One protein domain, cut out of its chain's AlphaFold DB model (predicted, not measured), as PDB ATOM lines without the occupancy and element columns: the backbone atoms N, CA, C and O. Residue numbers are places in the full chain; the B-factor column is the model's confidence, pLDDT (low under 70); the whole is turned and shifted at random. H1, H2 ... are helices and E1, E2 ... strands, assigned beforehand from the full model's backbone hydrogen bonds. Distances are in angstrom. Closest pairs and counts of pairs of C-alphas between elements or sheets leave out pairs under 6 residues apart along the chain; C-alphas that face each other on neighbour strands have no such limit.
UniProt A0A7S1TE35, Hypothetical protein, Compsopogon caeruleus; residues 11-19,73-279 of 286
ATOM      1  N   VAL A  11      53.734 -10.320 -51.760       87.19
ATOM      2  CA  VAL A  11      52.277 -10.415 -51.631       87.19
ATOM      3  C   VAL A  11      51.639  -9.812 -52.875       87.19
ATOM      4  O   VAL A  11      51.765  -8.616 -53.138       87.19
ATOM      5  N   VAL A  12      50.938 -10.656 -53.629       85.94
ATOM      6  CA  VAL A  12      50.255 -10.284 -54.877       85.94
ATOM      7  C   VAL A  12      48.743 -10.170 -54.704       85.94
ATOM      8  O   VAL A  12      48.070  -9.526 -55.506       85.94
ATOM      9  N   VAL A  13      48.197 -10.789 -53.655       86.88
ATOM     10  CA  VAL A  13      46.770 -10.740 -53.328       86.88
ATOM     11  C   VAL A  13      46.598 -10.519 -51.834       86.88
ATOM     12  O   VAL A  13      47.189 -11.228 -51.019       86.88
ATOM     13  N   ILE A  14      45.738  -9.564 -51.481       88.06
ATOM     14  CA  ILE A  14      45.308  -9.312 -50.106       88.06
ATOM     15  C   ILE A  14      43.822  -9.651 -50.003       88.06
ATOM     16  O   ILE A  14      42.982  -9.040 -50.662       88.06
ATOM     17  N   LEU A  15      43.501 -10.637 -49.169       86.38
ATOM     18  CA  LEU A  15      42.137 -11.038 -48.849       86.38
ATOM     19  C   LEU A  15      41.720 -10.417 -47.515       86.38
ATOM     20  O   LEU A  15      42.100 -10.909 -46.450       86.38
ATOM     21  N   ASP A  16      40.907  -9.361 -47.588       84.81
ATOM     22  CA  ASP A  16      40.279  -8.743 -46.421       84.81
ATOM     23  C   ASP A  16      38.932  -9.408 -46.113       84.81
ATOM     24  O   ASP A  16      37.900  -9.135 -46.728       84.81
ATOM     25  N   LEU A  17      38.917 -10.279 -45.105       81.25
ATOM     26  CA  LEU A  17      37.723 -11.033 -44.717       81.25
ATOM     27  C   LEU A  17      36.652 -10.180 -44.009       81.25
ATOM     28  O   LEU A  17      35.611 -10.723 -43.626       81.25
ATOM     29  N   ARG A  18      36.894  -8.878 -43.790       73.69
ATOM     30  CA  ARG A  18      35.916  -7.907 -43.255       73.69
ATOM     31  C   ARG A  18      34.942  -7.410 -44.314       73.69
ATOM     32  O   ARG A  18      33.853  -6.960 -43.976       73.69
ATOM     33  N   ASP A  19      35.336  -7.495 -45.578       67.12
ATOM     34  CA  ASP A  19      34.481  -7.173 -46.706       67.12
ATOM     35  C   ASP A  19      34.720  -8.183 -47.836       67.12
ATOM     36  O   ASP A  19      35.438  -7.901 -48.794       67.12
ATOM     37  N   PRO A  73      33.772  -5.082 -23.394       37.53
ATOM     38  CA  PRO A  73      34.259  -3.949 -24.172       37.53
ATOM     39  C   PRO A  73      33.468  -3.727 -25.461       37.53
ATOM     40  O   PRO A  73      33.056  -4.664 -26.152       37.53
ATOM     41  N   ARG A  74      33.262  -2.446 -25.791       35.06
ATOM     42  CA  ARG A  74      32.360  -1.938 -26.847       35.06
ATOM     43  C   ARG A  74      32.608  -2.530 -28.244       35.06
ATOM     44  O   ARG A  74      31.738  -2.443 -29.107       35.06
ATOM     45  N   ILE A  75      33.762  -3.147 -28.466       37.97
ATOM     46  CA  ILE A  75      34.207  -3.674 -29.760       37.97
ATOM     47  C   ILE A  75      33.545  -5.000 -30.103       37.97
ATOM     48  O   ILE A  75      33.091  -5.149 -31.232       37.97
ATOM     49  N   CYS A  76      33.376  -5.922 -29.148       38.84
ATOM     50  CA  CYS A  76      32.620  -7.150 -29.417       38.84
ATOM     51  C   CYS A  76      31.149  -6.854 -29.724       38.84
ATOM     52  O   CYS A  76      30.554  -7.512 -30.575       38.84
ATOM     53  N   ALA A  77      30.587  -5.806 -29.110       35.09
ATOM     54  CA  ALA A  77      29.264  -5.301 -29.459       35.09
ATOM     55  C   ALA A  77      29.224  -4.768 -30.896       35.09
ATOM     56  O   ALA A  77      28.361  -5.159 -31.674       35.09
ATOM     57  N   TRP A  78      30.172  -3.914 -31.275       36.56
ATOM     58  CA  TRP A  78      30.224  -3.332 -32.615       36.56
ATOM     59  C   TRP A  78      30.484  -4.378 -33.716       36.56
ATOM     60  O   TRP A  78      29.865  -4.309 -34.775       36.56
ATOM     61  N   TRP A  79      31.307  -5.395 -33.440       44.81
ATOM     62  CA  TRP A  79      31.599  -6.525 -34.334       44.81
ATOM     63  C   TRP A  79      30.378  -7.381 -34.643       44.81
ATOM     64  O   TRP A  79      30.042  -7.604 -35.806       44.81
ATOM     65  N   VAL A  80      29.678  -7.810 -33.591       42.81
ATOM     66  CA  VAL A  80      28.437  -8.573 -33.727       42.81
ATOM     67  C   VAL A  80      27.341  -7.716 -34.355       42.81
ATOM     68  O   VAL A  80      26.466  -8.271 -34.993       42.81
ATOM     69  N   LEU A  81      27.360  -6.384 -34.230       39.50
ATOM     70  CA  LEU A  81      26.320  -5.506 -34.786       39.50
ATOM     71  C   LEU A  81      26.548  -5.110 -36.255       39.50
ATOM     72  O   LEU A  81      25.576  -5.042 -37.005       39.50
ATOM     73  N   ARG A  82      27.794  -4.847 -36.679       43.97
ATOM     74  CA  ARG A  82      28.115  -4.389 -38.047       43.97
ATOM     75  C   ARG A  82      27.929  -5.493 -39.088       43.97
ATOM     76  O   ARG A  82      27.395  -5.246 -40.162       43.97
ATOM     77  N   GLU A  83      28.324  -6.711 -38.745       43.84
ATOM     78  CA  GLU A  83      28.204  -7.907 -39.598       43.84
ATOM     79  C   GLU A  83      26.977  -8.759 -39.220       43.84
ATOM     80  O   GLU A  83      26.548  -9.663 -39.946       43.84
ATOM     81  N   GLY A  84      26.381  -8.434 -38.070       39.62
ATOM     82  CA  GLY A  84      25.370  -9.206 -37.374       39.62
ATOM     83  C   GLY A  84      24.180  -9.596 -38.190       39.62
ATOM     84  O   GLY A  84      23.718 -10.702 -38.023       39.62
ATOM     85  N   PHE A  85      23.656  -8.757 -39.078       41.91
ATOM     86  CA  PHE A  85      22.363  -9.068 -39.688       41.91
ATOM     87  C   PHE A  85      22.400 -10.319 -40.589       41.91
ATOM     88  O   PHE A  85      21.449 -11.103 -40.591       41.91
ATOM     89  N   ARG A  86      23.514 -10.562 -41.301       45.16
ATOM     90  CA  ARG A  86      23.705 -11.765 -42.139       45.16
ATOM     91  C   ARG A  86      23.940 -13.009 -41.280       45.16
ATOM     92  O   ARG A  86      23.274 -14.023 -41.477       45.16
ATOM     93  N   TYR A  87      24.813 -12.905 -40.278       45.59
ATOM     94  CA  TYR A  87      25.119 -14.010 -39.365       45.59
ATOM     95  C   TYR A  87      24.008 -14.285 -38.353       45.59
ATOM     96  O   TYR A  87      23.826 -15.424 -37.963       45.59
ATOM     97  N   PHE A  88      23.209 -13.288 -37.978       45.88
ATOM     98  CA  PHE A  88      22.057 -13.392 -37.082       45.88
ATOM     99  C   PHE A  88      20.956 -14.219 -37.724       45.88
ATOM    100  O   PHE A  88      20.359 -15.045 -37.050       45.88
ATOM    101  N   ARG A  89      20.718 -14.068 -39.033       48.69
ATOM    102  CA  ARG A  89      19.784 -14.944 -39.757       48.69
ATOM    103  C   ARG A  89      20.278 -16.392 -39.788       48.69
ATOM    104  O   ARG A  89      19.478 -17.294 -39.565       48.69
ATOM    105  N   GLY A  90      21.577 -16.606 -40.012       45.12
ATOM    106  CA  GLY A  90      22.200 -17.935 -39.953       45.12
ATOM    107  C   GLY A  90      22.173 -18.546 -38.548       45.12
ATOM    108  O   GLY A  90      21.777 -19.694 -38.381       45.12
ATOM    109  N   ALA A  91      22.501 -17.754 -37.529       49.00
ATOM    110  CA  ALA A  91      22.451 -18.122 -36.119       49.00
ATOM    111  C   ALA A  91      21.021 -18.436 -35.677       49.00
ATOM    112  O   ALA A  91      20.803 -19.431 -35.001       49.00
ATOM    113  N   LEU A  92      20.039 -17.633 -36.092       49.62
ATOM    114  CA  LEU A  92      18.628 -17.868 -35.808       49.62
ATOM    115  C   LEU A  92      18.158 -19.172 -36.462       49.62
ATOM    116  O   LEU A  92      17.535 -19.980 -35.789       49.62
ATOM    117  N   ALA A  93      18.516 -19.420 -37.725       51.84
ATOM    118  CA  ALA A  93      18.202 -20.677 -38.403       51.84
ATOM    119  C   ALA A  93      18.855 -21.892 -37.716       51.84
ATOM    120  O   ALA A  93      18.195 -22.911 -37.517       51.84
ATOM    121  N   TYR A  94      20.120 -21.776 -37.304       49.44
ATOM    122  CA  TYR A  94      20.834 -22.826 -36.576       49.44
ATOM    123  C   TYR A  94      20.223 -23.081 -35.192       49.44
ATOM    124  O   TYR A  94      19.924 -24.224 -34.858       49.44
ATOM    125  N   VAL A  95      19.960 -22.029 -34.411       47.66
ATOM    126  CA  VAL A  95      19.323 -22.128 -33.088       47.66
ATOM    127  C   VAL A  95      17.932 -22.737 -33.210       47.66
ATOM    128  O   VAL A  95      17.635 -23.677 -32.489       47.66
ATOM    129  N   THR A  96      17.105 -22.298 -34.164       49.53
ATOM    130  CA  THR A  96      15.788 -22.904 -34.414       49.53
ATOM    131  C   THR A  96      15.898 -24.389 -34.770       49.53
ATOM    132  O   THR A  96      15.089 -25.182 -34.288       49.53
ATOM    133  N   ARG A  97      16.912 -24.787 -35.554       53.41
ATOM    134  CA  ARG A  97      17.178 -26.197 -35.879       53.41
ATOM    135  C   ARG A  97      17.573 -27.011 -34.642       53.41
ATOM    136  O   ARG A  97      17.119 -28.139 -34.501       53.41
ATOM    137  N   VAL A  98      18.403 -26.452 -33.761       44.22
ATOM    138  CA  VAL A  98      18.958 -27.154 -32.589       44.22
ATOM    139  C   VAL A  98      17.992 -27.173 -31.399       44.22
ATOM    140  O   VAL A  98      17.947 -28.158 -30.670       44.22
ATOM    141  N   THR A  99      17.202 -26.116 -31.185       45.16
ATOM    142  CA  THR A  99      16.310 -25.994 -30.017       45.16
ATOM    143  C   THR A  99      14.849 -26.338 -30.310       45.16
ATOM    144  O   THR A  99      14.031 -26.327 -29.390       45.16
ATOM    145  N   GLY A 100      14.482 -26.592 -31.574       43.00
ATOM    146  CA  GLY A 100      13.123 -26.979 -31.986       43.00
ATOM    147  C   GLY A 100      12.033 -25.942 -31.681       43.00
ATOM    148  O   GLY A 100      10.844 -26.246 -31.729       43.00
ATOM    149  N   SER A 101      12.412 -24.715 -31.320       44.31
ATOM    150  CA  SER A 101      11.488 -23.699 -30.813       44.31
ATOM    151  C   SER A 101      10.832 -22.950 -31.976       44.31
ATOM    152  O   SER A 101      11.529 -22.431 -32.850       44.31
ATOM    153  N   SER A 102       9.496 -22.887 -32.002       42.25
ATOM    154  CA  SER A 102       8.758 -22.306 -33.127       42.25
ATOM    155  C   SER A 102       9.142 -20.843 -33.374       42.25
ATOM    156  O   SER A 102       9.256 -20.025 -32.453       42.25
ATOM    157  N   LEU A 103       9.313 -20.516 -34.659       42.25
ATOM    158  CA  LEU A 103       9.725 -19.217 -35.197       42.25
ATOM    159  C   LEU A 103       8.965 -18.030 -34.568       42.25
ATOM    160  O   LEU A 103       9.519 -16.946 -34.439       42.25
ATOM    161  N   ALA A 104       7.719 -18.234 -34.124       39.69
ATOM    162  CA  ALA A 104       6.829 -17.215 -33.564       39.69
ATOM    163  C   ALA A 104       7.107 -16.837 -32.092       39.69
ATOM    164  O   ALA A 104       6.884 -15.688 -31.705       39.69
ATOM    165  N   GLN A 105       7.610 -17.757 -31.257       39.06
ATOM    166  CA  GLN A 105       7.868 -17.456 -29.836       39.06
ATOM    167  C   GLN A 105       9.147 -16.633 -29.643       39.06
ATOM    168  O   GLN A 105       9.187 -15.727 -28.809       39.06
ATOM    169  N   VAL A 106      10.169 -16.903 -30.460       40.56
ATOM    170  CA  VAL A 106      11.441 -16.164 -30.445       40.56
ATOM    171  C   VAL A 106      11.294 -14.800 -31.128       40.56
ATOM    172  O   VAL A 106      11.865 -13.811 -30.669       40.56
ATOM    173  N   THR A 107      10.489 -14.711 -32.192       40.06
ATOM    174  CA  THR A 107      10.302 -13.451 -32.926       40.06
ATOM    175  C   THR A 107       9.370 -12.474 -32.207       40.06
ATOM    176  O   THR A 107       9.713 -11.307 -32.098       40.06
ATOM    177  N   SER A 108       8.245 -12.896 -31.626       35.88
ATOM    178  CA  SER A 108       7.252 -11.940 -31.090       35.88
ATOM    179  C   SER A 108       7.648 -11.243 -29.780       35.88
ATOM    180  O   SER A 108       7.313 -10.076 -29.587       35.88
ATOM    181  N   ARG A 109       8.386 -11.909 -28.881       35.31
ATOM    182  CA  ARG A 109       8.761 -11.330 -27.573       35.31
ATOM    183  C   ARG A 109      10.105 -10.621 -27.562       35.31
ATOM    184  O   ARG A 109      10.345  -9.783 -26.698       35.31
ATOM    185  N   VAL A 110      10.974 -10.951 -28.512       40.78
ATOM    186  CA  VAL A 110      12.270 -10.292 -28.642       40.78
ATOM    187  C   VAL A 110      12.131  -9.148 -29.647       40.78
ATOM    188  O   VAL A 110      12.557  -8.061 -29.298       40.78
ATOM    189  N   VAL A 111      11.468  -9.382 -30.798       40.25
ATOM    190  CA  VAL A 111      11.145  -8.559 -32.003       40.25
ATOM    191  C   VAL A 111      11.115  -7.019 -31.935       40.25
ATOM    192  O   VAL A 111      11.891  -6.294 -32.551       40.25
ATOM    193  N   ALA A 112      10.087  -6.481 -31.281       39.25
ATOM    194  CA  ALA A 112       9.442  -5.306 -31.872       39.25
ATOM    195  C   ALA A 112       9.899  -3.929 -31.345       39.25
ATOM    196  O   ALA A 112       9.894  -2.996 -32.143       39.25
ATOM    197  N   PRO A 113      10.324  -3.742 -30.076       38.19
ATOM    198  CA  PRO A 113      10.838  -2.424 -29.665       38.19
ATOM    199  C   PRO A 113      12.174  -2.428 -28.892       38.19
ATOM    200  O   PRO A 113      12.637  -1.365 -28.493       38.19
ATOM    201  N   TYR A 114      12.827  -3.582 -28.681       34.97
ATOM    202  CA  TYR A 114      14.003  -3.710 -27.785       34.97
ATOM    203  C   TYR A 114      15.259  -4.354 -28.435       34.97
ATOM    204  O   TYR A 114      16.244  -4.688 -27.765       34.97
ATOM    205  N   GLN A 115      15.260  -4.532 -29.760       44.06
ATOM    206  CA  GLN A 115      16.114  -5.486 -30.491       44.06
ATOM    207  C   GLN A 115      17.461  -5.021 -31.035       44.06
ATOM    208  O   GLN A 115      17.807  -5.234 -32.195       44.06
ATOM    209  N   ARG A 116      18.309  -4.492 -30.166       37.62
ATOM    210  CA  ARG A 116      19.760  -4.565 -30.428       37.62
ATOM    211  C   ARG A 116      20.539  -5.069 -29.228       37.62
ATOM    212  O   ARG A 116      21.489  -5.813 -29.412       37.62
ATOM    213  N   ASN A 117      20.083  -4.771 -28.013       33.69
ATOM    214  CA  ASN A 117      20.811  -5.106 -26.789       33.69
ATOM    215  C   ASN A 117      20.495  -6.502 -26.216       33.69
ATOM    216  O   ASN A 117      21.364  -7.105 -25.593       33.69
ATOM    217  N   SER A 118      19.300  -7.064 -26.422       34.72
ATOM    218  CA  SER A 118      18.943  -8.364 -25.812       34.72
ATOM    219  C   SER A 118      19.455  -9.574 -26.604       34.72
ATOM    220  O   SER A 118      19.978 -10.512 -26.009       34.72
ATOM    221  N   ALA A 119      19.389  -9.532 -27.940       38.12
ATOM    222  CA  ALA A 119      20.022 -10.538 -28.801       38.12
ATOM    223  C   ALA A 119      21.555 -10.517 -28.650       38.12
ATOM    224  O   ALA A 119      22.168 -11.560 -28.475       38.12
ATOM    225  N   TYR A 120      22.143  -9.317 -28.588       42.06
ATOM    226  CA  TYR A 120      23.545  -9.064 -28.238       42.06
ATOM    227  C   TYR A 120      23.961  -9.731 -26.923       42.06
ATOM    228  O   TYR A 120      24.966 -10.438 -26.883       42.06
ATOM    229  N   ARG A 121      23.171  -9.539 -25.855       36.97
ATOM    230  CA  ARG A 121      23.439 -10.168 -24.560       36.97
ATOM    231  C   ARG A 121      23.438 -11.682 -24.693       36.97
ATOM    232  O   ARG A 121      24.424 -12.283 -24.311       36.97
ATOM    233  N   LEU A 122      22.409 -12.271 -25.304       40.41
ATOM    234  CA  LEU A 122      22.292 -13.724 -25.473       40.41
ATOM    235  C   LEU A 122      23.426 -14.330 -26.313       40.41
ATOM    236  O   LEU A 122      23.963 -15.367 -25.934       40.41
ATOM    237  N   THR A 123      23.824 -13.677 -27.409       47.81
ATOM    238  CA  THR A 123      24.939 -14.118 -28.262       47.81
ATOM    239  C   THR A 123      26.271 -14.061 -27.515       47.81
ATOM    240  O   THR A 123      27.050 -15.004 -27.587       47.81
ATOM    241  N   ILE A 124      26.519 -13.009 -26.732       47.03
ATOM    242  CA  ILE A 124      27.749 -12.904 -25.940       47.03
ATOM    243  C   ILE A 124      27.761 -13.879 -24.772       47.03
ATOM    244  O   ILE A 124      28.807 -14.466 -24.533       47.03
ATOM    245  N   THR A 125      26.642 -14.122 -24.076       45.47
ATOM    246  CA  THR A 125      26.605 -15.172 -23.043       45.47
ATOM    247  C   THR A 125      26.845 -16.558 -23.635       45.47
ATOM    248  O   THR A 125      27.433 -17.403 -22.965       45.47
ATOM    249  N   TRP A 126      26.429 -16.786 -24.886       51.56
ATOM    250  CA  TRP A 126      26.723 -18.010 -25.630       51.56
ATOM    251  C   TRP A 126      28.212 -18.149 -25.972       51.56
ATOM    252  O   TRP A 126      28.748 -19.244 -25.857       51.56
ATOM    253  N   ILE A 127      28.901 -17.056 -26.317       60.22
ATOM    254  CA  ILE A 127      30.322 -17.028 -26.722       60.22
ATOM    255  C   ILE A 127      31.250 -16.765 -25.508       60.22
ATOM    256  O   ILE A 127      32.187 -15.977 -25.570       60.22
ATOM    257  N   ARG A 128      30.996 -17.404 -24.356       62.38
ATOM    258  CA  ARG A 128      31.895 -17.337 -23.170       62.38
ATOM    259  C   ARG A 128      32.707 -18.606 -22.940       62.38
ATOM    260  O   ARG A 128      33.497 -18.669 -22.006       62.38
ATOM    261  N   ASN A 129      32.491 -19.627 -23.760       68.25
ATOM    262  CA  ASN A 129      33.175 -20.908 -23.669       68.25
ATOM    263  C   ASN A 129      33.546 -21.418 -25.067       68.25
ATOM    264  O   ASN A 129      33.068 -20.898 -26.079       68.25
ATOM    265  N   ALA A 130      34.379 -22.457 -25.106       71.50
ATOM    266  CA  ALA A 130      34.891 -23.041 -26.342       71.50
ATOM    267  C   ALA A 130      33.782 -23.477 -27.312       71.50
ATOM    268  O   ALA A 130      33.855 -23.183 -28.501       71.50
ATOM    269  N   ARG A 131      32.705 -24.094 -26.805       72.44
ATOM    270  CA  ARG A 131      31.554 -24.516 -27.626       72.44
ATOM    271  C   ARG A 131      30.835 -23.328 -28.257       72.44
ATOM    272  O   ARG A 131      30.400 -23.404 -29.401       72.44
ATOM    273  N   GLY A 132      30.729 -22.220 -27.532       72.50
ATOM    274  CA  GLY A 132      30.208 -20.959 -28.046       72.50
ATOM    275  C   GLY A 132      31.010 -20.419 -29.226       72.50
ATOM    276  O   GLY A 132      30.432 -20.075 -30.257       72.50
ATOM    277  N   PHE A 133      32.338 -20.389 -29.089       78.62
ATOM    278  CA  PHE A 133      33.246 -19.979 -30.164       78.62
ATOM    279  C   PHE A 133      33.215 -20.938 -31.354       78.62
ATOM    280  O   PHE A 133      33.125 -20.483 -32.491       78.62
ATOM    281  N   ALA A 134      33.192 -22.246 -31.109       78.94
ATOM    282  CA  ALA A 134      33.052 -23.245 -32.162       78.94
ATOM    283  C   ALA A 134      31.759 -23.060 -32.966       78.94
ATOM    284  O   ALA A 134      31.786 -23.060 -34.194       78.94
ATOM    285  N   ASN A 135      30.634 -22.813 -32.289       75.50
ATOM    286  CA  ASN A 135      29.363 -22.517 -32.951       75.50
ATOM    287  C   ASN A 135      29.412 -21.202 -33.737       75.50
ATOM    288  O   ASN A 135      28.859 -21.123 -34.833       75.50
ATOM    289  N   LEU A 136      30.089 -20.174 -33.217       78.69
ATOM    290  CA  LEU A 136      30.302 -18.928 -33.953       78.69
ATOM    291  C   LEU A 136      31.102 -19.174 -35.239       78.69
ATOM    292  O   LEU A 136      30.713 -18.697 -36.303       78.69
ATOM    293  N   TYR A 137      32.185 -19.944 -35.152       85.25
ATOM    294  CA  TYR A 137      33.022 -20.305 -36.296       85.25
ATOM    295  C   TYR A 137      32.237 -21.128 -37.314       85.25
ATOM    296  O   TYR A 137      32.291 -20.843 -38.506       85.25
ATOM    297  N   TYR A 138      31.417 -22.065 -36.848       82.00
ATOM    298  CA  TYR A 138      30.503 -22.822 -37.694       82.00
ATOM    299  C   TYR A 138      29.479 -21.931 -38.406       82.00
ATOM    300  O   TYR A 138      29.223 -22.094 -39.595       82.00
ATOM    301  N   ILE A 139      28.917 -20.930 -37.724       76.69
ATOM    302  CA  ILE A 139      28.015 -19.956 -38.353       76.69
ATOM    303  C   ILE A 139      28.762 -19.129 -39.407       76.69
ATOM    304  O   ILE A 139      28.232 -18.927 -40.500       76.69
ATOM    305  N   PHE A 140      29.990 -18.679 -39.124       78.81
ATOM    306  CA  PHE A 140      30.821 -17.987 -40.115       78.81
ATOM    307  C   PHE A 140      31.082 -18.862 -41.340       78.81
ATOM    308  O   PHE A 140      30.933 -18.398 -42.471       78.81
ATOM    309  N   SER A 141      31.398 -20.135 -41.115       81.00
ATOM    310  CA  SER A 141      31.762 -21.082 -42.161       81.00
ATOM    311  C   SER A 141      30.565 -21.506 -43.023       81.00
ATOM    312  O   SER A 141      30.701 -21.709 -44.228       81.00
ATOM    313  N   THR A 142      29.369 -21.606 -42.441       75.75
ATOM    314  CA  THR A 142      28.165 -22.084 -43.142       75.75
ATOM    315  C   THR A 142      27.339 -20.952 -43.743       75.75
ATOM    316  O   THR A 142      26.971 -21.018 -44.918       75.75
ATOM    317  N   ALA A 143      27.072 -19.882 -42.988       73.38
ATOM    318  CA  ALA A 143      26.346 -18.718 -43.500       73.38
ATOM    319  C   ALA A 143      27.205 -17.900 -44.480       73.38
ATOM    320  O   ALA A 143      26.674 -17.277 -45.399       73.38
ATOM    321  N   GLY A 144      28.528 -17.922 -44.292       74.50
ATOM    322  CA  GLY A 144      29.519 -17.309 -45.172       74.50
ATOM    323  C   GLY A 144      30.139 -18.270 -46.188       74.50
ATOM    324  O   GLY A 144      31.178 -17.933 -46.749       74.50
ATOM    325  N   LYS A 145      29.544 -19.445 -46.445       82.50
ATOM    326  CA  LYS A 145      30.181 -20.523 -47.227       82.50
ATOM    327  C   LYS A 145      30.732 -20.095 -48.589       82.50
ATOM    328  O   LYS A 145      31.808 -20.538 -48.964       82.50
ATOM    329  N   GLN A 146      30.057 -19.193 -49.304       81.00
ATOM    330  CA  GLN A 146      30.562 -18.660 -50.576       81.00
ATOM    331  C   GLN A 146      31.830 -17.819 -50.396       81.00
ATOM    332  O   GLN A 146      32.742 -17.923 -51.205       81.00
ATOM    333  N   ALA A 147      31.912 -17.013 -49.336       81.19
ATOM    334  CA  ALA A 147      33.111 -16.234 -49.035       81.19
ATOM    335  C   ALA A 147      34.272 -17.141 -48.607       81.19
ATOM    336  O   ALA A 147      35.405 -16.917 -49.021       81.19
ATOM    337  N   VAL A 148      33.982 -18.193 -47.831       87.94
ATOM    338  CA  VAL A 148      34.974 -19.218 -47.476       87.94
ATOM    339  C   VAL A 148      35.491 -19.910 -48.732       87.94
ATOM    340  O   VAL A 148      36.696 -19.936 -48.953       87.94
ATOM    341  N   PHE A 149      34.594 -20.402 -49.592       91.69
ATOM    342  CA  PHE A 149      34.968 -21.036 -50.853       91.69
ATOM    343  C   PHE A 149      35.842 -20.117 -51.718       91.69
ATOM    344  O   PHE A 149      36.904 -20.535 -52.170       91.69
ATOM    345  N   GLU A 150      35.444 -18.856 -51.914       87.62
ATOM    346  CA  GLU A 150      36.214 -17.900 -52.716       87.62
ATOM    347  C   GLU A 150      37.595 -17.598 -52.114       87.62
ATOM    348  O   GLU A 150      38.563 -17.463 -52.865       87.62
ATOM    349  N   ALA A 151      37.720 -17.542 -50.784       89.75
ATOM    350  CA  ALA A 151      39.013 -17.379 -50.121       89.75
ATOM    351  C   ALA A 151      39.928 -18.592 -50.365       89.75
ATOM    352  O   ALA A 151      41.056 -18.422 -50.827       89.75
ATOM    353  N   LEU A 152      39.427 -19.814 -50.144       94.62
ATOM    354  CA  LEU A 152      40.183 -21.052 -50.384       94.62
ATOM    355  C   LEU A 152      40.587 -21.190 -51.859       94.62
ATOM    356  O   LEU A 152      41.741 -21.489 -52.180       94.62
ATOM    357  N   LYS A 153      39.650 -20.910 -52.768       93.19
ATOM    358  CA  LYS A 153      39.882 -20.891 -54.214       93.19
ATOM    359  C   LYS A 153      40.975 -19.898 -54.583       93.19
ATOM    360  O   LYS A 153      41.891 -20.267 -55.309       93.19
ATOM    361  N   THR A 154      40.918 -18.672 -54.066       89.88
ATOM    362  CA  THR A 154      41.928 -17.642 -54.351       89.88
ATOM    363  C   THR A 154      43.312 -18.080 -53.875       89.88
ATOM    364  O   THR A 154      44.266 -18.026 -54.647       89.88
ATOM    365  N   CYS A 155      43.421 -18.620 -52.657       89.81
ATOM    366  CA  CYS A 155      44.678 -19.186 -52.159       89.81
ATOM    367  C   CYS A 155      45.203 -20.339 -53.031       89.81
ATOM    368  O   CYS A 155      46.413 -20.547 -53.109       89.81
ATOM    369  N   THR A 156      44.316 -21.060 -53.719       91.19
ATOM    370  CA  THR A 156      44.685 -22.158 -54.621       91.19
ATOM    371  C   THR A 156      45.188 -21.642 -55.972       91.19
ATOM    372  O   THR A 156      46.273 -22.026 -56.391       91.19
ATOM    373  N   VAL A 157      44.455 -20.739 -56.632       89.06
ATOM    374  CA  VAL A 157      44.695 -20.361 -58.046       89.06
ATOM    375  C   VAL A 157      45.758 -19.283 -58.279       89.06
ATOM    376  O   VAL A 157      46.082 -19.001 -59.423       89.06
ATOM    377  N   VAL A 158      46.268 -18.625 -57.236       86.12
ATOM    378  CA  VAL A 158      47.326 -17.608 -57.396       86.12
ATOM    379  C   VAL A 158      48.667 -18.290 -57.677       86.12
ATOM    380  O   VAL A 158      49.284 -18.810 -56.754       86.12
ATOM    381  N   ASP A 159      49.113 -18.311 -58.929       75.31
ATOM    382  CA  ASP A 159      50.266 -19.124 -59.351       75.31
ATOM    383  C   ASP A 159      51.626 -18.607 -58.850       75.31
ATOM    384  O   ASP A 159      52.522 -19.396 -58.550       75.31
ATOM    385  N   HIS A 160      51.785 -17.287 -58.724       78.62
ATOM    386  CA  HIS A 160      53.046 -16.649 -58.344       78.62
ATOM    387  C   HIS A 160      52.845 -15.654 -57.203       78.62
ATOM    388  O   HIS A 160      51.887 -14.887 -57.213       78.62
ATOM    389  N   GLY A 161      53.780 -15.639 -56.248       81.69
ATOM    390  CA  GLY A 161      53.738 -14.758 -55.082       81.69
ATOM    391  C   GLY A 161      52.867 -15.280 -53.936       81.69
ATOM    392  O   GLY A 161      52.334 -16.389 -53.965       81.69
ATOM    393  N   ALA A 162      52.754 -14.468 -52.891       87.00
ATOM    394  CA  ALA A 162      52.043 -14.795 -51.666       87.00
ATOM    395  C   ALA A 162      50.621 -14.214 -51.648       87.00
ATOM    396  O   ALA A 162      50.346 -13.132 -52.179       87.00
ATOM    397  N   VAL A 163      49.720 -14.925 -50.970       89.00
ATOM    398  CA  VAL A 163      48.383 -14.433 -50.623       89.00
ATOM    399  C   VAL A 163      48.374 -14.085 -49.140       89.00
ATOM    400  O   VAL A 163      48.595 -14.954 -48.299       89.00
ATOM    401  N   LEU A 164      48.094 -12.826 -48.813       90.50
ATOM    402  CA  LEU A 164      47.884 -12.396 -47.436       90.50
ATOM    403  C   LEU A 164      46.399 -12.485 -47.098       90.50
ATOM    404  O   LEU A 164      45.589 -11.729 -47.630       90.50
ATOM    405  N   VAL A 165      46.047 -13.370 -46.170       89.75
ATOM    406  CA  VAL A 165      44.690 -13.464 -45.623       89.75
ATOM    407  C   VAL A 165      44.640 -12.737 -44.292       89.75
ATOM    408  O   VAL A 165      45.353 -13.099 -43.358       89.75
ATOM    409  N   HIS A 166      43.770 -11.739 -44.163       87.06
ATOM    410  CA  HIS A 166      43.600 -11.030 -42.903       87.06
ATOM    411  C   HIS A 166      42.133 -10.732 -42.604       87.06
ATOM    412  O   HIS A 166      41.243 -10.812 -43.446       87.06
ATOM    413  N   CYS A 167      41.877 -10.393 -41.349       85.19
ATOM    414  CA  CYS A 167      40.636  -9.757 -40.944       85.19
ATOM    415  C   CYS A 167      41.002  -8.496 -40.161       85.19
ATOM    416  O   CYS A 167      41.814  -7.704 -40.628       85.19
ATOM    417  N   GLU A 168      40.452  -8.299 -38.973       81.44
ATOM    418  CA  GLU A 168      40.856  -7.173 -38.124       81.44
ATOM    419  C   GLU A 168      41.925  -7.600 -37.133       81.44
ATOM    420  O   GLU A 168      43.029  -7.078 -37.141       81.44
ATOM    421  N   SER A 169      41.609  -8.613 -36.323       79.62
ATOM    422  CA  SER A 169      42.508  -9.166 -35.314       79.62
ATOM    423  C   SER A 169      43.439 -10.243 -35.852       79.62
ATOM    424  O   SER A 169      44.364 -10.637 -35.150       79.62
ATOM    425  N   GLY A 170      43.181 -10.748 -37.062       82.19
ATOM    426  CA  GLY A 170      43.932 -11.863 -37.643       82.19
ATOM    427  C   GLY A 170      43.697 -13.205 -36.943       82.19
ATOM    428  O   GLY A 170      44.399 -14.160 -37.239       82.19
ATOM    429  N   LYS A 171      42.711 -13.297 -36.039       87.75
ATOM    430  CA  LYS A 171      42.483 -14.479 -35.198       87.75
ATOM    431  C   LYS A 171      41.346 -15.364 -35.691       87.75
ATOM    432  O   LYS A 171      41.566 -16.493 -36.099       87.75
ATOM    433  N   ASP A 172      40.112 -14.866 -35.632       87.94
ATOM    434  CA  ASP A 172      38.929 -15.727 -35.747       87.94
ATOM    435  C   ASP A 172      38.647 -16.136 -37.200       87.94
ATOM    436  O   ASP A 172      38.750 -17.304 -37.558       87.94
ATOM    437  N   ARG A 173      38.341 -15.167 -38.072       88.69
ATOM    438  CA  ARG A 173      38.066 -15.434 -39.496       88.69
ATOM    439  C   ARG A 173      39.313 -15.904 -40.239       88.69
ATOM    440  O   ARG A 173      39.231 -16.814 -41.054       88.69
ATOM    441  N   THR A 174      40.457 -15.295 -39.938       91.56
ATOM    442  CA  THR A 174      41.741 -15.687 -40.525       91.56
ATOM    443  C   THR A 174      42.138 -17.089 -40.078       91.56
ATOM    444  O   THR A 174      42.430 -17.919 -40.931       91.56
ATOM    445  N   GLY A 175      42.065 -17.386 -38.776       93.75
ATOM    446  CA  GLY A 175      42.373 -18.710 -38.236       93.75
ATOM    447  C   GLY A 175      41.444 -19.797 -38.765       93.75
ATOM    448  O   GLY A 175      41.904 -20.892 -39.056       93.75
ATOM    449  N   LEU A 176      40.162 -19.489 -38.983       94.31
ATOM    450  CA  LEU A 176      39.230 -20.404 -39.644       94.31
ATOM    451  C   LEU A 176      39.665 -20.740 -41.077       94.31
ATOM    452  O   LEU A 176      39.686 -21.911 -41.445       94.31
ATOM    453  N   ILE A 177      40.024 -19.738 -41.888       95.94
ATOM    454  CA  ILE A 177      40.493 -19.975 -43.265       95.94
ATOM    455  C   ILE A 177      41.817 -20.747 -43.266       95.94
ATOM    456  O   ILE A 177      41.954 -21.699 -44.031       95.94
ATOM    457  N   ALA A 178      42.759 -20.389 -42.388       96.88
ATOM    458  CA  ALA A 178      44.029 -21.095 -42.238       96.88
ATOM    459  C   ALA A 178      43.816 -22.569 -41.855       96.88
ATOM    460  O   ALA A 178      44.336 -23.459 -42.522       96.88
ATOM    461  N   ALA A 179      42.965 -22.840 -40.861       97.81
ATOM    462  CA  ALA A 179      42.648 -24.196 -40.428       97.81
ATOM    463  C   ALA A 179      42.026 -25.045 -41.546       97.81
ATOM    464  O   ALA A 179      42.378 -26.215 -41.700       97.81
ATOM    465  N   LEU A 180      41.138 -24.463 -42.360       98.06
ATOM    466  CA  LEU A 180      40.535 -25.152 -43.504       98.06
ATOM    467  C   LEU A 180      41.546 -25.424 -44.629       98.06
ATOM    468  O   LEU A 180      41.516 -26.510 -45.203       98.06
ATOM    469  N   LEU A 181      42.456 -24.487 -44.924       97.31
ATOM    470  CA  LEU A 181      43.543 -24.696 -45.892       97.31
ATOM    471  C   LEU A 181      44.479 -25.823 -45.445       97.31
ATOM    472  O   LEU A 181      44.768 -26.727 -46.226       97.31
ATOM    473  N   LEU A 182      44.912 -25.791 -44.182       97.50
ATOM    474  CA  LEU A 182      45.780 -26.812 -43.595       97.50
ATOM    475  C   LEU A 182      45.094 -28.187 -43.573       97.50
ATOM    476  O   LEU A 182      45.707 -29.188 -43.944       97.50
ATOM    477  N   SER A 183      43.804 -28.234 -43.226       97.50
ATOM    478  CA  SER A 183      43.008 -29.468 -43.292       97.50
ATOM    479  C   SER A 183      42.924 -30.004 -44.723       97.50
ATOM    480  O   SER A 183      43.129 -31.191 -44.954       97.50
ATOM    481  N   ALA A 184      42.685 -29.133 -45.709       96.94
ATOM    482  CA  ALA A 184      42.559 -29.519 -47.113       96.94
ATOM    483  C   ALA A 184      43.839 -30.149 -47.691       96.94
ATOM    484  O   ALA A 184      43.750 -31.020 -48.562       96.94
ATOM    485  N   VAL A 185      45.017 -29.747 -47.197       95.75
ATOM    486  CA  VAL A 185      46.304 -30.356 -47.574       95.75
ATOM    487  C   VAL A 185      46.701 -31.551 -46.699       95.75
ATOM    488  O   VAL A 185      47.721 -32.179 -46.964       95.75
ATOM    489  N   GLY A 186      45.888 -31.927 -45.707       94.00
ATOM    490  CA  GLY A 186      46.113 -33.109 -44.868       94.00
ATOM    491  C   GLY A 186      47.070 -32.891 -43.692       94.00
ATOM    492  O   GLY A 186      47.650 -33.853 -43.192       94.00
ATOM    493  N   VAL A 187      47.255 -31.646 -43.243       96.06
ATOM    494  CA  VAL A 187      48.013 -31.355 -42.016       96.06
ATOM    495  C   VAL A 187      47.275 -31.940 -40.810       96.06
ATOM    496  O   VAL A 187      46.046 -31.949 -40.753       96.06
ATOM    497  N   SER A 188      48.032 -32.440 -39.829       95.94
ATOM    498  CA  SER A 188      47.446 -33.073 -38.649       95.94
ATOM    499  C   SER A 188      46.586 -32.099 -37.836       95.94
ATOM    500  O   SER A 188      46.923 -30.922 -37.690       95.94
ATOM    501  N   HIS A 189      45.512 -32.616 -37.237       95.06
ATOM    502  CA  HIS A 189      44.611 -31.844 -36.376       95.06
ATOM    503  C   HIS A 189      45.386 -31.088 -35.275       95.06
ATOM    504  O   HIS A 189      45.181 -29.891 -35.078       95.06
ATOM    505  N   ALA A 190      46.332 -31.752 -34.602       96.94
ATOM    506  CA  ALA A 190      47.141 -31.139 -33.547       96.94
ATOM    507  C   ALA A 190      47.981 -29.957 -34.062       96.94
ATOM    508  O   ALA A 190      47.992 -28.897 -33.440       96.94
ATOM    509  N   SER A 191      48.611 -30.102 -35.231       97.75
ATOM    510  CA  SER A 191      49.403 -29.028 -35.845       97.75
ATOM    511  C   SER A 191      48.548 -27.819 -36.230       97.75
ATOM    512  O   SER A 191      48.996 -26.688 -36.081       97.75
ATOM    513  N   ILE A 192      47.309 -28.039 -36.679       97.81
ATOM    514  CA  ILE A 192      46.366 -26.955 -36.996       97.81
ATOM    515  C   ILE A 192      45.993 -26.167 -35.735       97.81
ATOM    516  O   ILE A 192      45.951 -24.937 -35.745       97.81
ATOM    517  N   ILE A 193      45.737 -26.872 -34.632       97.62
ATOM    518  CA  ILE A 193      45.460 -26.245 -33.337       97.62
ATOM    519  C   ILE A 193      46.672 -25.434 -32.854       97.62
ATOM    520  O   ILE A 193      46.502 -24.334 -32.323       97.62
ATOM    521  N   ASP A 194      47.881 -25.972 -33.015       97.50
ATOM    522  CA  ASP A 194      49.123 -25.308 -32.611       97.50
ATOM    523  C   ASP A 194      49.419 -24.051 -33.437       97.50
ATOM    524  O   ASP A 194      49.852 -23.048 -32.868       97.50
ATOM    525  N   ASP A 195      49.141 -24.083 -34.742       96.44
ATOM    526  CA  ASP A 195      49.221 -22.918 -35.630       96.44
ATOM    527  C   ASP A 195      48.255 -21.813 -35.179       96.44
ATOM    528  O   ASP A 195      48.667 -20.685 -34.898       96.44
ATOM    529  N   TYR A 196      46.980 -22.156 -34.966       96.06
ATOM    530  CA  TYR A 196      45.984 -21.210 -34.456       96.06
ATOM    531  C   TYR A 196      46.399 -20.591 -33.108       96.06
ATOM    532  O   TYR A 196      46.235 -19.385 -32.884       96.06
ATOM    533  N   PHE A 197      46.982 -21.396 -32.215       96.12
ATOM    534  CA  PHE A 197      47.416 -20.952 -30.892       96.12
ATOM    535  C   PHE A 197      48.554 -19.920 -30.930       96.12
ATOM    536  O   PHE A 197      48.696 -19.157 -29.973       96.12
ATOM    537  N   GLN A 198      49.307 -19.797 -32.029       95.00
ATOM    538  CA  GLN A 198      50.320 -18.739 -32.178       95.00
ATOM    539  C   GLN A 198      49.714 -17.331 -32.050       95.00
ATOM    540  O   GLN A 198      50.359 -16.406 -31.560       95.00
ATOM    541  N   SER A 199      48.431 -17.171 -32.395       90.88
ATOM    542  CA  SER A 199      47.710 -15.902 -32.231       90.88
ATOM    543  C   SER A 199      47.344 -15.584 -30.773       90.88
ATOM    544  O   SER A 199      46.896 -14.475 -30.478       90.88
ATOM    545  N   HIS A 200      47.507 -16.531 -29.840       91.69
ATOM    546  CA  HIS A 200      46.987 -16.407 -28.482       91.69
ATOM    547  C   HIS A 200      47.691 -15.318 -27.681       91.69
ATOM    548  O   HIS A 200      47.029 -14.411 -27.182       91.69
ATOM    549  N   GLN A 201      49.021 -15.368 -27.596       87.38
ATOM    550  CA  GLN A 201      49.780 -14.381 -26.826       87.38
ATOM    551  C   GLN A 201      49.669 -12.980 -27.430       87.38
ATOM    552  O   GLN A 201      49.503 -12.008 -26.694       87.38
ATOM    553  N   PHE A 202      49.685 -12.872 -28.765       86.81
ATOM    554  CA  PHE A 202      49.485 -11.586 -29.426       86.81
ATOM    555  C   PHE A 202      48.109 -11.002 -29.095       86.81
ATOM    556  O   PHE A 202      48.040  -9.840 -28.706       86.81
ATOM    557  N   GLY A 203      47.040 -11.804 -29.146       84.50
ATOM    558  CA  GLY A 203      45.683 -11.367 -28.799       84.50
ATOM    559  C   GLY A 203      45.531 -10.830 -27.368       84.50
ATOM    560  O   GLY A 203      44.719  -9.938 -27.129       84.50
ATOM    561  N   LEU A 204      46.357 -11.306 -26.429       85.50
ATOM    562  CA  LEU A 204      46.384 -10.847 -25.031       85.50
ATOM    563  C   LEU A 204      47.329  -9.656 -24.781       85.50
ATOM    564  O   LEU A 204      47.410  -9.152 -23.660       85.50
ATOM    565  N   SER A 205      48.055  -9.197 -25.801       84.25
ATOM    566  CA  SER A 205      49.078  -8.158 -25.654       84.25
ATOM    567  C   SER A 205      48.506  -6.734 -25.649       84.25
ATOM    568  O   SER A 205      47.500  -6.431 -26.295       84.25
ATOM    569  N   ALA A 206      49.225  -5.811 -25.000       80.44
ATOM    570  CA  ALA A 206      48.925  -4.377 -25.057       80.44
ATOM    571  C   ALA A 206      48.989  -3.816 -26.492       80.44
ATOM    572  O   ALA A 206      48.215  -2.933 -26.857       80.44
ATOM    573  N   ALA A 207      49.859  -4.372 -27.341       79.56
ATOM    574  CA  ALA A 207      49.943  -3.978 -28.743       79.56
ATOM    575  C   ALA A 207      48.651  -4.312 -29.507       79.56
ATOM    576  O   ALA A 207      48.185  -3.500 -30.303       79.56
ATOM    577  N   HIS A 208      48.049  -5.475 -29.249       77.94
ATOM    578  CA  HIS A 208      46.772  -5.857 -29.850       77.94
ATOM    579  C   HIS A 208      45.623  -4.982 -29.345       77.94
ATOM    580  O   HIS A 208      44.856  -4.440 -30.143       77.94
ATOM    581  N   ARG A 209      45.566  -4.758 -28.025       78.81
ATOM    582  CA  ARG A 209      44.652  -3.800 -27.389       78.81
ATOM    583  C   ARG A 209      44.659  -2.445 -28.099       78.81
ATOM    584  O   ARG A 209      43.607  -1.947 -28.492       78.81
ATOM    585  N   GLU A 210      45.834  -1.850 -28.266       72.62
ATOM    586  CA  GLU A 210      45.956  -0.484 -28.779       72.62
ATOM    587  C   GLU A 210      45.782  -0.406 -30.294       72.62
ATOM    588  O   GLU A 210      45.067   0.462 -30.791       72.62
ATOM    589  N   ARG A 211      46.440  -1.301 -31.042       69.88
ATOM    590  CA  ARG A 211      46.563  -1.179 -32.504       69.88
ATOM    591  C   ARG A 211      45.406  -1.807 -33.264       69.88
ATOM    592  O   ARG A 211      45.095  -1.340 -34.353       69.88
ATOM    593  N   VAL A 212      44.805  -2.857 -32.713       67.62
ATOM    594  CA  VAL A 212      43.711  -3.593 -33.360       67.62
ATOM    595  C   VAL A 212      42.382  -3.182 -32.752       67.62
ATOM    596  O   VAL A 212      41.438  -2.836 -33.453       67.62
ATOM    597  N   LEU A 213      42.304  -3.219 -31.426       67.88
ATOM    598  CA  LEU A 213      41.051  -3.006 -30.716       67.88
ATOM    599  C   LEU A 213      40.794  -1.519 -30.430       67.88
ATOM    600  O   LEU A 213      39.650  -1.141 -30.213       67.88
ATOM    601  N   CYS A 214      41.811  -0.655 -30.502       72.19
ATOM    602  CA  CYS A 214      41.699   0.765 -30.144       72.19
ATOM    603  C   CYS A 214      41.181   0.975 -28.706       72.19
ATOM    604  O   CYS A 214      40.464   1.939 -28.438       72.19
ATOM    605  N   LEU A 215      41.515   0.054 -27.797       68.81
ATOM    606  CA  LEU A 215      41.153   0.128 -26.383       68.81
ATOM    607  C   LEU A 215      42.220   0.867 -25.585       68.81
ATOM    608  O   LEU A 215      43.419   0.718 -25.828       68.81
ATOM    609  N   THR A 216      41.766   1.631 -24.598       74.44
ATOM    610  CA  THR A 216      42.643   2.235 -23.593       74.44
ATOM    611  C   THR A 216      43.070   1.210 -22.543       74.44
ATOM    612  O   THR A 216      42.519   0.111 -22.455       74.44
ATOM    613  N   GLU A 217      44.064   1.564 -21.730       77.06
ATOM    614  CA  GLU A 217      44.511   0.716 -20.625       77.06
ATOM    615  C   GLU A 217      43.417   0.467 -19.587       77.06
ATOM    616  O   GLU A 217      43.217  -0.679 -19.199       77.06
ATOM    617  N   ASP A 218      42.638   1.494 -19.246       74.44
ATOM    618  CA  ASP A 218      41.525   1.387 -18.295       74.44
ATOM    619  C   ASP A 218      40.379   0.485 -18.794       74.44
ATOM    620  O   ASP A 218      39.603  -0.049 -18.001       74.44
ATOM    621  N   GLU A 219      40.240   0.317 -20.112       72.44
ATOM    622  CA  GLU A 219      39.233  -0.558 -20.728       72.44
ATOM    623  C   GLU A 219      39.722  -2.002 -20.914       72.44
ATOM    624  O   GLU A 219      38.930  -2.883 -21.266       72.44
ATOM    625  N   TRP A 220      41.018  -2.253 -20.718       74.69
ATOM    626  CA  TRP A 220      41.634  -3.553 -20.937       74.69
ATOM    627  C   TRP A 220      41.727  -4.357 -19.645       74.69
ATOM    628  O   TRP A 220      42.107  -3.812 -18.607       74.69
ATOM    629  N   PRO A 221      41.431  -5.667 -19.676       75.69
ATOM    630  CA  PRO A 221      41.625  -6.498 -18.501       75.69
ATOM    631  C   PRO A 221      43.087  -6.503 -18.050       75.69
ATOM    632  O   PRO A 221      44.012  -6.585 -18.862       75.69
ATOM    633  N   SER A 222      43.304  -6.462 -16.737       77.94
ATOM    634  CA  SER A 222      44.642  -6.638 -16.181       77.94
ATOM    635  C   SER A 222      45.174  -8.046 -16.478       77.94
ATOM    636  O   SER A 222      44.415  -8.991 -16.702       77.94
ATOM    637  N   SER A 223      46.497  -8.217 -16.433       78.56
ATOM    638  CA  SER A 223      47.126  -9.542 -16.579       78.56
ATOM    639  C   SER A 223      46.590 -10.558 -15.552       78.56
ATOM    640  O   SER A 223      46.325 -11.718 -15.879       78.56
ATOM    641  N   ASP A 224      46.332 -10.093 -14.328       80.12
ATOM    642  CA  ASP A 224      45.701 -10.882 -13.271       80.12
ATOM    643  C   ASP A 224      44.259 -11.285 -13.633       80.12
ATOM    644  O   ASP A 224      43.866 -12.436 -13.442       80.12
ATOM    645  N   ALA A 225      43.489 -10.382 -14.253       77.31
ATOM    646  CA  ALA A 225      42.143 -10.690 -14.728       77.31
ATOM    647  C   ALA A 225      42.151 -11.759 -15.832       77.31
ATOM    648  O   ALA A 225      41.341 -12.679 -15.777       77.31
ATOM    649  N   PHE A 226      43.084 -11.711 -16.790       77.31
ATOM    650  CA  PHE A 226      43.216 -12.783 -17.788       77.31
ATOM    651  C   PHE A 226      43.508 -14.138 -17.150       77.31
ATOM    652  O   PHE A 226      42.965 -15.147 -17.591       77.31
ATOM    653  N   SER A 227      44.329 -14.171 -16.102       77.19
ATOM    654  CA  SER A 227      44.668 -15.411 -15.395       77.19
ATOM    655  C   SER A 227      43.480 -15.979 -14.610       77.19
ATOM    656  O   SER A 227      43.301 -17.192 -14.547       77.19
ATOM    657  N   LYS A 228      42.645 -15.107 -14.034       75.19
ATOM    658  CA  LYS A 228      41.501 -15.483 -13.184       75.19
ATOM    659  C   LYS A 228      40.196 -15.716 -13.945       75.19
ATOM    660  O   LYS A 228      39.304 -16.375 -13.417       75.19
ATOM    661  N   HIS A 229      40.083 -15.200 -15.168       74.19
ATOM    662  CA  HIS A 229      38.866 -15.250 -15.979       74.19
ATOM    663  C   HIS A 229      39.145 -15.890 -17.348       74.19
ATOM    664  O   HIS A 229      39.436 -15.182 -18.322       74.19
ATOM    665  N   PRO A 230      39.047 -17.229 -17.457       74.38
ATOM    666  CA  PRO A 230      39.275 -17.954 -18.704       74.38
ATOM    667  C   PRO A 230      38.431 -17.443 -19.878       74.38
ATOM    668  O   PRO A 230      38.880 -17.485 -21.021       74.38
ATOM    669  N   GLU A 231      37.234 -16.907 -19.631       69.19
ATOM    670  CA  GLU A 231      36.384 -16.333 -20.675       69.19
ATOM    671  C   GLU A 231      37.012 -15.111 -21.366       69.19
ATOM    672  O   GLU A 231      36.745 -14.873 -22.543       69.19
ATOM    673  N   LEU A 232      37.876 -14.359 -20.676       73.31
ATOM    674  CA  LEU A 232      38.606 -13.239 -21.274       73.31
ATOM    675  C   LEU A 232      39.707 -13.759 -22.197       73.31
ATOM    676  O   LEU A 232      39.914 -13.215 -23.278       73.31
ATOM    677  N   GLN A 233      40.363 -14.859 -21.823       80.62
ATOM    678  CA  GLN A 233      41.316 -15.520 -22.712       80.62
ATOM    679  C   GLN A 233      40.637 -16.111 -23.953       80.62
ATOM    680  O   GLN A 233      41.218 -16.070 -25.032       80.62
ATOM    681  N   MET A 234      39.404 -16.614 -23.824       76.75
ATOM    682  CA  MET A 234      38.588 -17.053 -24.968       76.75
ATOM    683  C   MET A 234      38.254 -15.887 -25.899       76.75
ATOM    684  O   MET A 234      38.322 -16.016 -27.119       76.75
ATOM    685  N   MET A 235      37.912 -14.742 -25.311       75.81
ATOM    686  CA  MET A 235      37.499 -13.551 -26.040       75.81
ATOM    687  C   MET A 235      38.649 -12.893 -26.806       75.81
ATOM    688  O   MET A 235      38.508 -12.609 -27.995       75.81
ATOM    689  N   TYR A 236      39.777 -12.664 -26.134       81.00
ATOM    690  CA  TYR A 236      40.892 -11.878 -26.668       81.00
ATOM    691  C   TYR A 236      42.026 -12.732 -27.228       81.00
ATOM    692  O   TYR A 236      42.635 -12.371 -28.230       81.00
ATOM    693  N   GLY A 237      42.289 -13.882 -26.614       85.44
ATOM    694  CA  GLY A 237      43.288 -14.830 -27.086       85.44
ATOM    695  C   GLY A 237      42.721 -15.813 -28.107       85.44
ATOM    696  O   GLY A 237      41.556 -15.749 -28.506       85.44
ATOM    697  N   ALA A 238      43.553 -16.780 -28.489       90.19
ATOM    698  CA  ALA A 238      43.243 -17.876 -29.409       90.19
ATOM    699  C   ALA A 238      43.400 -19.247 -28.717       90.19
ATOM    700  O   ALA A 238      44.315 -19.993 -29.055       90.19
ATOM    701  N   PRO A 239      42.617 -19.586 -27.672       90.75
ATOM    702  CA  PRO A 239      42.822 -20.839 -26.949       90.75
ATOM    703  C   PRO A 239      42.625 -22.056 -27.855       90.75
ATOM    704  O   PRO A 239      41.657 -22.115 -28.613       90.75
ATOM    705  N   LYS A 240      43.497 -23.058 -27.713       94.56
ATOM    706  CA  LYS A 240      43.483 -24.307 -28.497       94.56
ATOM    707  C   LYS A 240      42.101 -24.955 -28.590       94.56
ATOM    708  O   LYS A 240      41.657 -25.338 -29.667       94.56
ATOM    709  N   VAL A 241      41.406 -25.000 -27.455       91.00
ATOM    710  CA  VAL A 241      40.085 -25.622 -27.320       91.00
ATOM    711  C   VAL A 241      39.023 -24.994 -28.232       91.00
ATOM    712  O   VAL A 241      38.078 -25.674 -28.614       91.00
ATOM    713  N   CYS A 242      39.162 -23.723 -28.627       89.81
ATOM    714  CA  CYS A 242      38.231 -23.095 -29.567       89.81
ATOM    715  C   CYS A 242      38.346 -23.705 -30.968       89.81
ATOM    716  O   CYS A 242      37.327 -23.980 -31.598       89.81
ATOM    717  N   MET A 243      39.577 -23.910 -31.449       95.12
ATOM    718  CA  MET A 243      39.821 -24.493 -32.769       95.12
ATOM    719  C   MET A 243      39.523 -25.994 -32.778       95.12
ATOM    720  O   MET A 243      38.858 -26.469 -33.692       95.12
ATOM    721  N   ASP A 244      39.929 -26.711 -31.729       96.69
ATOM    722  CA  ASP A 244      39.608 -28.132 -31.545       96.69
ATOM    723  C   ASP A 244      38.092 -28.379 -31.596       96.69
ATOM    724  O   ASP A 244      37.585 -29.152 -32.408       96.69
ATOM    725  N   GLU A 245      37.321 -27.640 -30.791       93.75
ATOM    726  CA  GLU A 245      35.868 -27.801 -30.747       93.75
ATOM    727  C   GLU A 245      35.200 -27.408 -32.076       93.75
ATOM    728  O   GLU A 245      34.196 -28.013 -32.455       93.75
ATOM    729  N   PHE A 246      35.760 -26.445 -32.817       94.50
ATOM    730  CA  PHE A 246      35.288 -26.091 -34.157       94.50
ATOM    731  C   PHE A 246      35.526 -27.214 -35.173       94.50
ATOM    732  O   PHE A 246      34.586 -27.614 -35.860       94.50
ATOM    733  N   LEU A 247      36.743 -27.756 -35.257       96.94
ATOM    734  CA  LEU A 247      37.062 -28.844 -36.187       96.94
ATOM    735  C   LEU A 247      36.256 -30.110 -35.859       96.94
ATOM    736  O   LEU A 247      35.704 -30.747 -36.758       96.94
ATOM    737  N   ASN A 248      36.089 -30.423 -34.571       95.81
ATOM    738  CA  ASN A 248      35.225 -31.514 -34.123       95.81
ATOM    739  C   ASN A 248      33.750 -31.262 -34.466       95.81
ATOM    740  O   ASN A 248      33.036 -32.193 -34.841       95.81
ATOM    741  N   LEU A 249      33.276 -30.016 -34.376       90.56
ATOM    742  CA  LEU A 249      31.921 -29.654 -34.790       90.56
ATOM    743  C   LEU A 249      31.707 -29.866 -36.294       90.56
ATOM    744  O   LEU A 249      30.671 -30.414 -36.668       90.56
ATOM    745  N   LEU A 250      32.684 -29.522 -37.141       95.00
ATOM    746  CA  LEU A 250      32.623 -29.846 -38.571       95.00
ATOM    747  C   LEU A 250      32.511 -31.357 -38.796       95.00
ATOM    748  O   LEU A 250      31.646 -31.792 -39.552       95.00
ATOM    749  N   GLY A 251      33.316 -32.155 -38.085       94.44
ATOM    750  CA  GLY A 251      33.245 -33.616 -38.150       94.44
ATOM    751  C   GLY A 251      31.881 -34.179 -37.739       94.44
ATOM    752  O   GLY A 251      31.345 -35.050 -38.416       94.44
ATOM    753  N   ARG A 252      31.265 -33.647 -36.676       94.00
ATOM    754  CA  ARG A 252      29.928 -34.083 -36.229       94.00
ATOM    755  C   ARG A 252      28.815 -33.735 -37.220       94.00
ATOM    756  O   ARG A 252      27.899 -34.528 -37.391       94.00
ATOM    757  N   GLU A 253      28.873 -32.558 -37.840       91.69
ATOM    758  CA  GLU A 253      27.802 -32.048 -38.712       91.69
ATOM    759  C   GLU A 253      27.941 -32.503 -40.173       91.69
ATOM    760  O   GLU A 253      26.939 -32.614 -40.879       91.69
ATOM    761  N   HIS A 254      29.166 -32.775 -40.626       94.88
ATOM    762  CA  HIS A 254      29.473 -33.091 -42.025       94.88
ATOM    763  C   HIS A 254      30.207 -34.429 -42.215       94.88
ATOM    764  O   HIS A 254      30.617 -34.751 -43.327       94.88
ATOM    765  N   GLY A 255      30.394 -35.214 -41.151       96.44
ATOM    766  CA  GLY A 255      31.121 -36.489 -41.162       96.44
ATOM    767  C   GLY A 255      32.643 -36.334 -41.071       96.44
ATOM    768  O   GLY A 255      33.303 -37.132 -40.410       96.44
ATOM    769  N   SER A 256      33.204 -35.290 -41.684       96.69
ATOM    770  CA  SER A 256      34.609 -34.889 -41.543       96.69
ATOM    771  C   SER A 256      34.799 -33.416 -41.930       96.69
ATOM    772  O   SER A 256      33.863 -32.757 -42.397       96.69
ATOM    773  N   VAL A 257      36.014 -32.881 -41.761       97.12
ATOM    774  CA  VAL A 257      36.348 -31.536 -42.264       97.12
ATOM    775  C   VAL A 257      36.289 -31.509 -43.797       97.12
ATOM    776  O   VAL A 257      35.779 -30.556 -44.376       97.12
ATOM    777  N   GLU A 258      36.725 -32.576 -44.465       97.00
ATOM    778  CA  GLU A 258      36.593 -32.757 -45.914       97.00
ATOM    779  C   GLU A 258      35.128 -32.818 -46.349       97.00
ATOM    780  O   GLU A 258      34.779 -32.197 -47.348       97.00
ATOM    781  N   GLY A 259      34.258 -33.468 -45.569       97.56
ATOM    782  CA  GLY A 259      32.815 -33.449 -45.815       97.56
ATOM    783  C   GLY A 259      32.228 -32.033 -45.751       97.56
ATOM    784  O   GLY A 259      31.364 -31.674 -46.553       97.56
ATOM    785  N   TYR A 260      32.734 -31.181 -44.850       97.56
ATOM    786  CA  TYR A 260      32.385 -29.758 -44.845       97.56
ATOM    787  C   TYR A 260      32.939 -29.024 -46.083       97.56
ATOM    788  O   TYR A 260      32.227 -28.214 -46.681       97.56
ATOM    789  N   LEU A 261      34.177 -29.309 -46.497       98.25
ATOM    790  CA  LEU A 261      34.774 -28.722 -47.704       98.25
ATOM    791  C   LEU A 261      33.973 -29.088 -48.965       98.25
ATOM    792  O   LEU A 261      33.686 -28.212 -49.782       98.25
ATOM    793  N   ASP A 262      33.521 -30.337 -49.077       97.81
ATOM    794  CA  ASP A 262      32.621 -30.787 -50.142       97.81
ATOM    795  C   ASP A 262      31.280 -30.033 -50.090       97.81
ATOM    796  O   ASP A 262      30.801 -29.536 -51.110       97.81
ATOM    797  N   PHE A 263      30.701 -29.854 -48.895       96.25
ATOM    798  CA  PHE A 263      29.450 -29.107 -48.700       96.25
ATOM    799  C   PHE A 263      29.520 -27.645 -49.177       96.25
ATOM    800  O   PHE A 263      28.519 -27.104 -49.663       96.25
ATOM    801  N   ILE A 264      30.678 -26.988 -49.058       94.19
ATOM    802  CA  ILE A 264      30.875 -25.615 -49.555       94.19
ATOM    803  C   ILE A 264      31.336 -25.552 -51.020       94.19
ATOM    804  O   ILE A 264      31.503 -24.453 -51.549       94.19
ATOM    805  N   GLY A 265      31.515 -26.701 -51.679       96.69
ATOM    806  CA  GLY A 265      31.948 -26.814 -53.075       96.69
ATOM    807  C   GLY A 265      33.466 -26.847 -53.283       96.69
ATOM    808  O   GLY A 265      33.914 -26.878 -54.426       96.69
ATOM    809  N   PHE A 266      34.269 -26.861 -52.213       97.50
ATOM    810  CA  PHE A 266      35.726 -27.034 -52.276       97.50
ATOM    811  C   PHE A 266      36.074 -28.529 -52.291       97.50
ATOM    812  O   PHE A 266      36.654 -29.075 -51.350       97.50
ATOM    813  N   ASP A 267      35.631 -29.191 -53.356       96.69
ATOM    814  CA  ASP A 267      35.671 -30.640 -53.534       96.69
ATOM    815  C   ASP A 267      37.092 -31.240 -53.613       96.69
ATOM    816  O   ASP A 267      38.114 -30.555 -53.502       96.69
ATOM    817  N   ALA A 268      37.166 -32.558 -53.810       96.88
ATOM    818  CA  ALA A 268      38.430 -33.280 -53.938       96.88
ATOM    819  C   ALA A 268      39.339 -32.726 -55.051       96.88
ATOM    820  O   ALA A 268      40.557 -32.712 -54.885       96.88
ATOM    821  N   GLY A 269      38.770 -32.226 -56.154       97.62
ATOM    822  CA  GLY A 269      39.539 -31.640 -57.250       97.62
ATOM    823  C   GLY A 269      40.213 -30.332 -56.841       97.62
ATOM    824  O   GLY A 269      41.373 -30.099 -57.183       97.62
ATOM    825  N   TRP A 270      39.523 -29.490 -56.070       97.69
ATOM    826  CA  TRP A 270      40.123 -28.294 -55.474       97.69
ATOM    827  C   TRP A 270      41.209 -28.626 -54.454       97.69
ATOM    828  O   TRP A 270      42.289 -28.031 -54.495       97.69
ATOM    829  N   ARG A 271      40.953 -29.599 -53.573       97.25
ATOM    830  CA  ARG A 271      41.938 -30.045 -52.576       97.25
ATOM    831  C   ARG A 271      43.203 -30.590 -53.230       97.25
ATOM    832  O   ARG A 271      44.294 -30.281 -52.766       97.25
ATOM    833  N   GLU A 272      43.077 -31.333 -54.326       95.75
ATOM    834  CA  GLU A 272      44.239 -31.865 -55.042       95.75
ATOM    835  C   GLU A 272      45.069 -30.759 -55.702       95.75
ATOM    836  O   GLU A 272      46.291 -30.750 -55.587       95.75
ATOM    837  N   ARG A 273      44.423 -29.754 -56.309       94.81
ATOM    838  CA  ARG A 273      45.134 -28.568 -56.825       94.81
ATOM    839  C   ARG A 273      45.892 -27.836 -55.719       94.81
ATOM    840  O   ARG A 273      47.028 -27.424 -55.931       94.81
ATOM    841  N   LEU A 274      45.273 -27.685 -54.546       93.81
ATOM    842  CA  LEU A 274      45.903 -27.046 -53.392       93.81
ATOM    843  C   LEU A 274      47.117 -27.851 -52.899       93.81
ATOM    844  O   LEU A 274      48.176 -27.271 -52.664       93.81
ATOM    845  N   LYS A 275      46.993 -29.178 -52.795       93.00
ATOM    846  CA  LYS A 275      48.100 -30.070 -52.416       93.00
ATOM    847  C   LYS A 275      49.264 -29.977 -53.393       93.00
ATOM    848  O   LYS A 275      50.379 -29.739 -52.947       93.00
ATOM    849  N   SER A 276      49.006 -30.076 -54.696       90.62
ATOM    850  CA  SER A 276      50.039 -29.977 -55.738       90.62
ATOM    851  C   SER A 276      50.809 -28.657 -55.709       90.62
ATOM    852  O   SER A 276      51.951 -28.602 -56.152       90.62
ATOM    853  N   LYS A 277      50.190 -27.590 -55.192       87.62
ATOM    854  CA  LYS A 277      50.825 -26.280 -55.049       87.62
ATOM    855  C   LYS A 277      51.719 -26.169 -53.813       87.62
ATOM    856  O   LYS A 277      52.779 -25.559 -53.893       87.62
ATOM    857  N   PHE A 278      51.273 -26.683 -52.666       86.12
ATOM    858  CA  PHE A 278      51.927 -26.428 -51.374       86.12
ATOM    859  C   PHE A 278      52.753 -27.598 -50.837       86.12
ATOM    860  O   PHE A 278      53.622 -27.388 -49.992       86.12
ATOM    861  N   LEU A 279      52.492 -28.821 -51.293       86.69
ATOM    862  CA  LEU A 279      53.228 -30.001 -50.864       86.69
ATOM    863  C   LEU A 279      54.289 -30.348 -51.901       86.69
ATOM    864  O   LEU A 279      53.993 -30.558 -53.075       86.69
TER     865      LEU A 279
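This is residues 11 to 19 and 73 to 279 of the 286 residues of the protein "Hypothetical protein" of Compsopogon caeruleus (UniProt A0A7S1TE35). A core of crossed helices gathers round H7, with H5, H6, H8 and H14 packed on it, and a small sheet of two parallel strands, E1 and E2, lies next to H6 and H7. Two looser groups adjoin this core: H1 to H4, with H2 packed on H5, and H9 to H12, where contacts are few. The printed part has 216 residues with the named elements E1, H1 to H6, E2, H7 to H15 in that order, and its class is mostly helix. It is compact, with a radius of gyration of the C-alphas of 18.0 A and spans of 53 by 44 by 29 A.

Start at E1, residues 11 to 16; its parallel neighbour is E2, residues 162 to 166, with N 12 and O 162 2.9 A apart, within hydrogen-bond range. Past the cut, H1, residues 74 to 82, only just touches H4, residues 117 to 126, with 3 pairs of C-alphas within 8 A, the closest Ala 77 and Tyr 120, 7.0 A. H2, residues 84 to 99, touches residues 139 to 143 of H5, residues 130 to 143, at a steep tilt of 66 degrees; the closest C-alphas are Gly 90 and Ala 143, 5.5 A. H3, residues 103 to 110, is close to H2 but not clearly touching, C-alphas 96 and 103 being closest at 7.1 A. H5 touches H13, residues 240 to 254, C-alphas 134 and 246 being closest at 4.1 A. Next find the hub, H7, residues 172 to 184, touching five helices. Its residues 177 to 181 touch residues 148 to 152 of H6, residues 145 to 157, closest at C-alphas 181 and 152, 6.7 A. H7 and H8, residues 189 to 197, form a hairpin at a shallow tilt of 26 degrees, opposite ways. H7 also touches H14, residues 257 to 263, and only just H15, residues 268 to 278, with 3 pairs within 8 A. H9, residues 199 to 203, is close to H12, residues 230 to 236, but not clearly touching; H10, residues 206 to 211, touches no helix. H11, residues 223 to 228, touches H12 only at the corner, and only just, with 3 pairs within 8 A. Each O i to N i+4 pair is within hydrogen-bond range in the helices except H3, with 2 of 4.

Find C-alpha 11 at (52.277, -10.415, -51.631), where E1 begins. H13 is 21.4 A long, H2 20.4 A and H5 19.6 A. H15 ends at C-alpha 278, (51.927, -26.428, -51.374).

The farthest C-alphas, Pro 113 and Leu 279, are 54.8 A apart. Residues 20 to 72 are cut out, with 22.8 A between C-alphas 19 and 73. The link H10 to H11 is long. Confidence is under 70 at 63 residues, among them 73 to 129.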